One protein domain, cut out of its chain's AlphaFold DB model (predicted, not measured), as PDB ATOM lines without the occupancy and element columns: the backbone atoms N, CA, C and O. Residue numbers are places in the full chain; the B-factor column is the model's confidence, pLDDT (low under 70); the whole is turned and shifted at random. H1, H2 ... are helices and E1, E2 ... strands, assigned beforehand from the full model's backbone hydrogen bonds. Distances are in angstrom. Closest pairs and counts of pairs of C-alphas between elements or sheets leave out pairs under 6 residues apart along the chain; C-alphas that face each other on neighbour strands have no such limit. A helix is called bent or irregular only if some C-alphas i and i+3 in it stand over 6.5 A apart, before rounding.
ATOM      1  N   LEU A   2     186.119 170.230 160.534       97.50
ATOM      2  CA  LEU A   2     186.327 169.677 161.877       97.50
ATOM      3  C   LEU A   2     185.238 170.214 162.815       97.50
ATOM      4  O   LEU A   2     185.166 171.422 163.009       97.50
ATOM      5  N   ARG A   3     184.396 169.344 163.384       97.75
ATOM      6  CA  ARG A   3     183.358 169.732 164.358       97.75
ATOM      7  C   ARG A   3     183.932 169.684 165.775       97.75
ATOM      8  O   ARG A   3     184.522 168.673 166.148       97.75
ATOM      9  N   ARG A   4     183.748 170.753 166.551       97.88
ATOM     10  CA  ARG A   4     184.196 170.873 167.950       97.88
ATOM     11  C   ARG A   4     183.152 171.625 168.777       97.88
ATOM     12  O   ARG A   4     183.421 172.679 169.342       97.88
ATOM     13  N   SER A   5     181.940 171.089 168.741       97.81
ATOM     14  CA  SER A   5     180.743 171.658 169.358       97.81
ATOM     15  C   SER A   5     180.662 171.366 170.857       97.81
ATOM     16  O   SER A   5     181.331 170.457 171.350       97.81
ATOM     17  N   TYR A   6     179.789 172.094 171.555       97.56
ATOM     18  CA  TYR A   6     179.506 171.917 172.983       97.56
ATOM     19  C   TYR A   6     177.998 171.847 173.217       97.56
ATOM     20  O   TYR A   6     177.239 172.522 172.522       97.56
ATOM     21  N   SER A   7     177.562 171.054 174.191       96.94
ATOM     22  CA  SER A   7     176.176 171.090 174.667       96.94
ATOM     23  C   SER A   7     175.952 172.315 175.552       96.94
ATOM     24  O   SER A   7     176.874 172.753 176.242       96.94
ATOM     25  N   TYR A   8     174.732 172.840 175.559       95.06
ATOM     26  CA  TYR A   8     174.303 173.845 176.528       95.06
ATOM     27  C   TYR A   8     172.966 173.452 177.155       95.06
ATOM     28  O   TYR A   8     172.176 172.736 176.543       95.06
ATOM     29  N   SER A   9     172.751 173.944 178.370       94.31
ATOM     30  CA  SER A   9     171.480 173.976 179.086       94.31
ATOM     31  C   SER A   9     171.522 175.226 179.960       94.31
ATOM     32  O   SER A   9     172.470 175.403 180.732       94.31
ATOM     33  N   ILE A  10     170.569 176.137 179.768       91.69
ATOM     34  CA  ILE A  10     170.532 177.427 180.478       91.69
ATOM     35  C   ILE A  10     169.259 177.617 181.310       91.69
ATOM     36  O   ILE A  10     168.996 178.712 181.803       91.69
ATOM     37  N   GLY A  11     168.507 176.539 181.531       86.19
ATOM     38  CA  GLY A  11     167.289 176.543 182.333       86.19
ATOM     39  C   GLY A  11     166.039 176.525 181.467       86.19
ATOM     40  O   GLY A  11     166.000 175.861 180.440       86.19
ATOM     41  N   GLN A  12     164.983 177.197 181.910       84.31
ATOM     42  CA  GLN A  12     163.673 177.100 181.275       84.31
ATOM     43  C   GLN A  12     163.585 178.020 180.053       84.31
ATOM     44  O   GLN A  12     163.935 179.199 180.136       84.31
ATOM     45  N   ALA A  13     163.101 177.493 178.928       78.88
ATOM     46  CA  ALA A  13     162.913 178.275 177.716       78.88
ATOM     47  C   ALA A  13     161.883 179.394 177.936       78.88
ATOM     48  O   ALA A  13     160.925 179.256 178.700       78.88
ATOM     49  N   SER A  14     162.070 180.512 177.227       67.19
ATOM     50  CA  SER A  14     161.157 181.666 177.234       67.19
ATOM     51  C   SER A  14     159.881 181.337 176.437       67.19
ATOM     52  O   SER A  14     159.639 181.899 175.372       67.19
ATOM     53  N   GLY A  15     159.108 180.349 176.888       70.00
ATOM     54  CA  GLY A  15     157.999 179.752 176.143       70.00
ATOM     55  C   GLY A  15     157.047 178.940 177.025       70.00
ATOM     56  O   GLY A  15     156.845 179.259 178.196       70.00
ATOM     57  N   ALA A  16     156.412 177.916 176.442       54.81
ATOM     58  CA  ALA A  16     155.452 177.061 177.138       54.81
ATOM     59  C   ALA A  16     156.079 176.408 178.383       54.81
ATOM     60  O   ALA A  16     157.234 175.983 178.372       54.81
ATOM     61  N   ALA A  17     155.305 176.323 179.466       58.72
ATOM     62  CA  ALA A  17     155.772 175.752 180.720       58.72
ATOM     63  C   ALA A  17     156.194 174.283 180.528       58.72
ATOM     64  O   ALA A  17     155.343 173.418 180.341       58.72
ATOM     65  N   GLY A  18     157.501 174.016 180.595       62.75
ATOM     66  CA  GLY A  18     158.057 172.658 180.609       62.75
ATOM     67  C   GLY A  18     159.254 172.429 179.688       62.75
ATOM     68  O   GLY A  18     159.974 171.462 179.914       62.75
ATOM     69  N   ASP A  19     159.506 173.314 178.718       76.00
ATOM     70  CA  ASP A  19     160.660 173.173 177.822       76.00
ATOM     71  C   ASP A  19     161.947 173.731 178.443       76.00
ATOM     72  O   ASP A  19     161.985 174.834 179.001       76.00
ATOM     73  N   GLU A  20     163.015 172.945 178.331       86.06
ATOM     74  CA  GLU A  20     164.377 173.331 178.684       86.06
ATOM     75  C   GLU A  20     165.024 174.063 177.502       86.06
ATOM     76  O   GLU A  20     164.960 173.612 176.358       86.06
ATOM     77  N   ASP A  21     165.682 175.186 177.774       89.56
ATOM     78  CA  ASP A  21     166.546 175.870 176.818       89.56
ATOM     79  C   ASP A  21     167.898 175.150 176.779       89.56
ATOM     80  O   ASP A  21     168.861 175.492 177.478       89.56
ATOM     81  N   ALA A  22     167.915 174.060 176.016       92.88
ATOM     82  CA  ALA A  22     169.058 173.185 175.855       92.88
ATOM     83  C   ALA A  22     169.270 172.809 174.388       92.88
ATOM     84  O   ALA A  22     168.346 172.728 173.578       92.88
ATOM     85  N   GLY A  23     170.522 172.538 174.040       94.62
ATOM     86  CA  GLY A  23     170.870 172.172 172.677       94.62
ATOM     87  C   GLY A  23     172.367 172.109 172.435       94.62
ATOM     88  O   GLY A  23     173.153 171.713 173.298       94.62
ATOM     89  N   LEU A  24     172.764 172.491 171.219       96.50
ATOM     90  CA  LEU A  24     174.141 172.419 170.750       96.50
ATOM     91  C   LEU A  24     174.650 173.798 170.320       96.50
ATOM     92  O   LEU A  24     174.138 174.391 169.372       96.50
ATOM     93  N   ILE A  25     175.737 174.255 170.940       96.81
ATOM     94  CA  ILE A  25     176.586 175.308 170.381       96.81
ATOM     95  C   ILE A  25     177.425 174.648 169.291       96.81
ATOM     96  O   ILE A  25     178.491 174.074 169.545       96.81
ATOM     97  N   PHE A  26     176.899 174.654 168.067       97.12
ATOM     98  CA  PHE A  26     177.584 174.056 166.933       97.12
ATOM     99  C   PHE A  26     178.780 174.916 166.514       97.12
ATOM    100  O   PHE A  26     178.617 176.053 166.079       97.12
ATOM    101  N   VAL A  27     179.986 174.349 166.599       97.81
ATOM    102  CA  VAL A  27     181.222 175.002 166.152       97.81
ATOM    103  C   VAL A  27     181.950 174.072 165.202       97.81
ATOM    104  O   VAL A  27     182.146 172.883 165.480       97.81
ATOM    105  N   SER A  28     182.384 174.613 164.070       97.75
ATOM    106  CA  SER A  28     183.240 173.876 163.156       97.75
ATOM    107  C   SER A  28     184.283 174.760 162.493       97.75
ATOM    108  O   SER A  28     184.059 175.946 162.279       97.75
ATOM    109  N   TYR A  29     185.425 174.150 162.186       97.94
ATOM    110  CA  TYR A  29     186.579 174.795 161.575       97.94
ATOM    111  C   TYR A  29     186.789 174.244 160.171       97.94
ATOM    112  O   TYR A  29     186.744 173.023 159.940       97.94
ATOM    113  N   GLN A  30     186.999 175.144 159.220       97.44
ATOM    114  CA  GLN A  30     187.208 174.831 157.815       97.44
ATOM    115  C   GLN A  30     188.191 175.848 157.224       97.44
ATOM    116  O   GLN A  30     188.235 176.990 157.666       97.44
ATOM    117  N   ALA A  31     188.976 175.424 156.231       97.19
ATOM    118  CA  ALA A  31     189.845 176.341 155.491       97.19
ATOM    119  C   ALA A  31     189.025 177.294 154.604       97.19
ATOM    120  O   ALA A  31     189.357 178.466 154.484       97.19
ATOM    121  N   ASP A  32     187.933 176.787 154.025       97.38
ATOM    122  CA  ASP A  32     186.995 177.552 153.213       97.38
ATOM    123  C   ASP A  32     185.553 177.093 153.515       97.38
ATOM    124  O   ASP A  32     185.215 175.927 153.271       97.38
ATOM    125  N   PRO A  33     184.686 177.961 154.070       96.69
ATOM    126  CA  PRO A  33     183.305 177.612 154.400       96.69
ATOM    127  C   PRO A  33     182.422 177.372 153.163       96.69
ATOM    128  O   PRO A  33     181.445 176.625 153.268       96.69
ATOM    129  N   THR A  34     182.764 177.946 152.000       97.19
ATOM    130  CA  THR A  34     181.973 177.848 150.756       97.19
ATOM    131  C   THR A  34     182.035 176.463 150.124       97.19
ATOM    132  O   THR A  34     181.066 176.010 149.521       97.19
ATOM    133  N   THR A  35     183.132 175.746 150.348       96.81
ATOM    134  CA  THR A  35     183.337 174.371 149.883       96.81
ATOM    135  C   THR A  35     183.080 173.327 150.972       96.81
ATOM    136  O   THR A  35     183.245 172.130 150.737       96.81
ATOM    137  N   SER A  36     182.653 173.742 152.173       95.69
ATOM    138  CA  SER A  36     182.512 172.844 153.324       95.69
ATOM    139  C   SER A  36     181.198 173.001 154.099       95.69
ATOM    140  O   SER A  36     180.255 172.263 153.830       95.69
ATOM    141  N   PHE A  37     181.105 173.906 155.078       96.12
ATOM    142  CA  PHE A  37     179.922 174.014 155.941       96.12
ATOM    143  C   PHE A  37     178.673 174.446 155.169       96.12
ATOM    144  O   PHE A  37     177.622 173.833 155.330       96.12
ATOM    145  N   ILE A  38     178.793 175.447 154.293       96.19
ATOM    146  CA  ILE A  38     177.662 175.998 153.536       96.19
ATOM    147  C   ILE A  38     176.964 174.928 152.674       96.19
ATOM    148  O   ILE A  38     175.755 174.752 152.840       96.19
ATOM    149  N   PRO A  39     177.660 174.163 151.807       96.88
ATOM    150  CA  PRO A  39     176.999 173.148 150.988       96.88
ATOM    151  C   PRO A  39     176.428 171.993 151.824       96.88
ATOM    152  O   PRO A  39     175.372 171.455 151.482       96.88
ATOM    153  N   VAL A  40     177.071 171.633 152.943       95.25
ATOM    154  CA  VAL A  40     176.524 170.638 153.881       95.25
ATOM    155  C   VAL A  40     175.219 171.143 154.493       95.25
ATOM    156  O   VAL A  40     174.212 170.443 154.418       95.25
ATOM    157  N   GLN A  41     175.197 172.368 155.021       94.06
ATOM    158  CA  GLN A  41     174.000 172.950 155.625       94.06
ATOM    159  C   GLN A  41     172.861 173.096 154.608       94.06
ATOM    160  O   GLN A  41     171.720 172.769 154.920       94.06
ATOM    161  N   GLN A  42     173.159 173.514 153.373       95.62
ATOM    162  CA  GLN A  42     172.167 173.598 152.294       95.62
ATOM    163  C   GLN A  42     171.574 172.234 151.928       95.62
ATOM    164  O   GLN A  42     170.392 172.150 151.595       95.62
ATOM    165  N   ARG A  43     172.373 171.161 151.971       94.81
ATOM    166  CA  ARG A  43     171.875 169.797 151.763       94.81
ATOM    167  C   ARG A  43     170.969 169.361 152.913       94.81
ATOM    168  O   ARG A  43     169.900 168.822 152.645       94.81
ATOM    169  N   LEU A  44     171.374 169.605 154.160       94.00
ATOM    170  CA  LEU A  44     170.584 169.234 155.337       94.00
ATOM    171  C   LEU A  44     169.258 170.004 155.390       94.00
ATOM    172  O   LEU A  44     168.208 169.406 155.592       94.00
ATOM    173  N   ALA A  45     169.275 171.299 155.074       91.44
ATOM    174  CA  ALA A  45     168.072 172.130 155.040       91.44
ATOM    175  C   ALA A  45     166.989 171.621 154.069       91.44
ATOM    176  O   ALA A  45     165.818 171.946 154.243       91.44
ATOM    177  N   LYS A  46     167.354 170.838 153.045       92.62
ATOM    178  CA  LYS A  46     166.395 170.302 152.068       92.62
ATOM    179  C   LYS A  46     165.693 169.030 152.531       92.62
ATOM    180  O   LYS A  46     164.584 168.777 152.075       92.62
ATOM    181  N   SER A  47     166.347 168.189 153.331       91.19
ATOM    182  CA  SER A  47     165.859 166.817 153.542       91.19
ATOM    183  C   SER A  47     166.355 166.136 154.819       91.19
ATOM    184  O   SER A  47     166.306 164.909 154.897       91.19
ATOM    185  N   ASP A  48     166.907 166.871 155.783       93.00
ATOM    186  CA  ASP A  48     167.367 166.265 157.032       93.00
ATOM    187  C   ASP A  48     166.193 166.014 157.984       93.00
ATOM    188  O   ASP A  48     165.509 166.943 158.408       93.00
ATOM    189  N   ALA A  49     165.990 164.748 158.353       95.38
ATOM    190  CA  ALA A  49     164.974 164.348 159.321       95.38
ATOM    191  C   ALA A  49     165.234 164.929 160.723       95.38
ATOM    192  O   ALA A  49     164.291 165.106 161.495       95.38
ATOM    193  N   LEU A  50     166.489 165.263 161.056       93.81
ATOM    194  CA  LEU A  50     166.834 165.885 162.337       93.81
ATOM    195  C   LEU A  50     166.245 167.295 162.476       93.81
ATOM    196  O   LEU A  50     165.978 167.728 163.595       93.81
ATOM    197  N   ALA A  51     165.976 167.986 161.363       89.81
ATOM    198  CA  ALA A  51     165.438 169.345 161.373       89.81
ATOM    199  C   ALA A  51     164.077 169.451 162.089       89.81
ATOM    200  O   ALA A  51     163.732 170.521 162.578       89.81
ATOM    201  N   HIS A  52     163.329 168.350 162.214       91.50
ATOM    202  CA  HIS A  52     162.090 168.308 162.999       91.50
ATOM    203  C   HIS A  52     162.303 168.483 164.510       91.50
ATOM    204  O   HIS A  52     161.366 168.846 165.213       91.50
ATOM    205  N   PHE A  53     163.515 168.229 165.005       91.56
ATOM    206  CA  PHE A  53     163.848 168.219 166.432       91.56
ATOM    207  C   PHE A  53     164.825 169.325 166.830       91.56
ATOM    208  O   PHE A  53     165.187 169.439 167.997       91.56
ATOM    209  N   THR A  54     165.298 170.120 165.872       91.69
ATOM    210  CA  THR A  54     166.316 171.140 166.119       91.69
ATOM    211  C   THR A  54     165.951 172.435 165.425       91.69
ATOM    212  O   THR A  54     165.585 172.425 164.253       91.69
ATOM    213  N   LEU A  55     166.155 173.553 166.113       90.88
ATOM    214  CA  LEU A  55     166.009 174.884 165.544       90.88
ATOM    215  C   LEU A  55     167.356 175.610 165.587       90.88
ATOM    216  O   LEU A  55     167.957 175.759 166.648       90.88
ATOM    217  N   ALA A  56     167.826 176.087 164.435       91.62
ATOM    218  CA  ALA A  56     168.969 176.993 164.385       91.62
ATOM    219  C   ALA A  56     168.504 178.404 164.778       91.62
ATOM    220  O   ALA A  56     167.871 179.094 163.983       91.62
ATOM    221  N   THR A  57     168.795 178.821 166.010       91.88
ATOM    222  CA  THR A  57     168.336 180.108 166.561       91.88
ATOM    223  C   THR A  57     169.274 181.275 166.249       91.88
ATOM    224  O   THR A  57     168.844 182.423 166.214       91.88
TER     225      THR A  57
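This is residues 2 to 57 of the 81 residues of an uncharacterized protein of Streptomyces autolyticus (UniProt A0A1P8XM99). Picture a long two-stranded hairpin, E1 and E2, along one side of an open, bent shape; at the end away from the hairpin's loop the chain turns round and folds back as a helical arm of H1 and the short H2. Residues 38 to 53 of that arm stick out free, and after H2 the last printed residues turn back toward the hairpin. The printed part has 56 residues with two named strands and then two named helices, in the order E1, E2, H1, H2; the sheet has the order E1 - E2, antiparallel, and the class is mixed, helices and strands. The whole is loose, with a radius of gyration of the C-alphas of 13.9 A, and elongated, spanning 41 by 24 by 14 A.

Start at Leu 2: residues 2 to 3 pair with residues 28 to 29, antiparallel, in stretches too short to be named strands. Go on to E1, residues 6 to 12, and E2, residues 20 to 25, an antiparallel hairpin with 161 degrees between their directions. Look across it for N 10 and O 21 at 2.9 A and N 25 and O 6 at 2.8 A, both within hydrogen-bond range. Farther along comes H1, residues 37 to 47, which is apart from E1. Next is H2, residues 49 to 52, apart from both E1 and E2. H1 and H2 are close but not clearly touching; their closest C-alphas, those of Ala 45 and Ala 51, are 7.4 A apart. In H1, 5 of 7 O i to N i+4 pairs are within hydrogen-bond range, while H2 is too short for such a pair and has its one O i to N i+3 pair within range.

Find C-alpha 6 at (179.506, 171.917, 172.983); from there E1 runs 18.6 A to C-alpha 12. E2 goes from C-alpha 20 to C-alpha 25, 14.9 A. Find C-alpha 37 at (179.922, 174.014, 155.941), where H1 begins; it runs 16.0 A to C-alpha 47. H2 ends with C-alpha 52 at (162.090, 168.308, 162.999); it is neither bent nor irregular, but only just: C-alphas 49 and 52 are 6.1 A apart.

The two C-alphas farthest apart, those of Ala 17 and Ala 31, are 42.4 A from each other. The printed part, residues 2 to 57, has no cut. The link from E2 to H1 is long, with 11 residues, that from E1 to E2 short, with 7, and that from H1 to H2 tight, with 1. The mean pLDDT of the printed part is 90.9, and the model's confidence is under 70 at residue 14 and residues 16 to 18, within the link from E1 to E2.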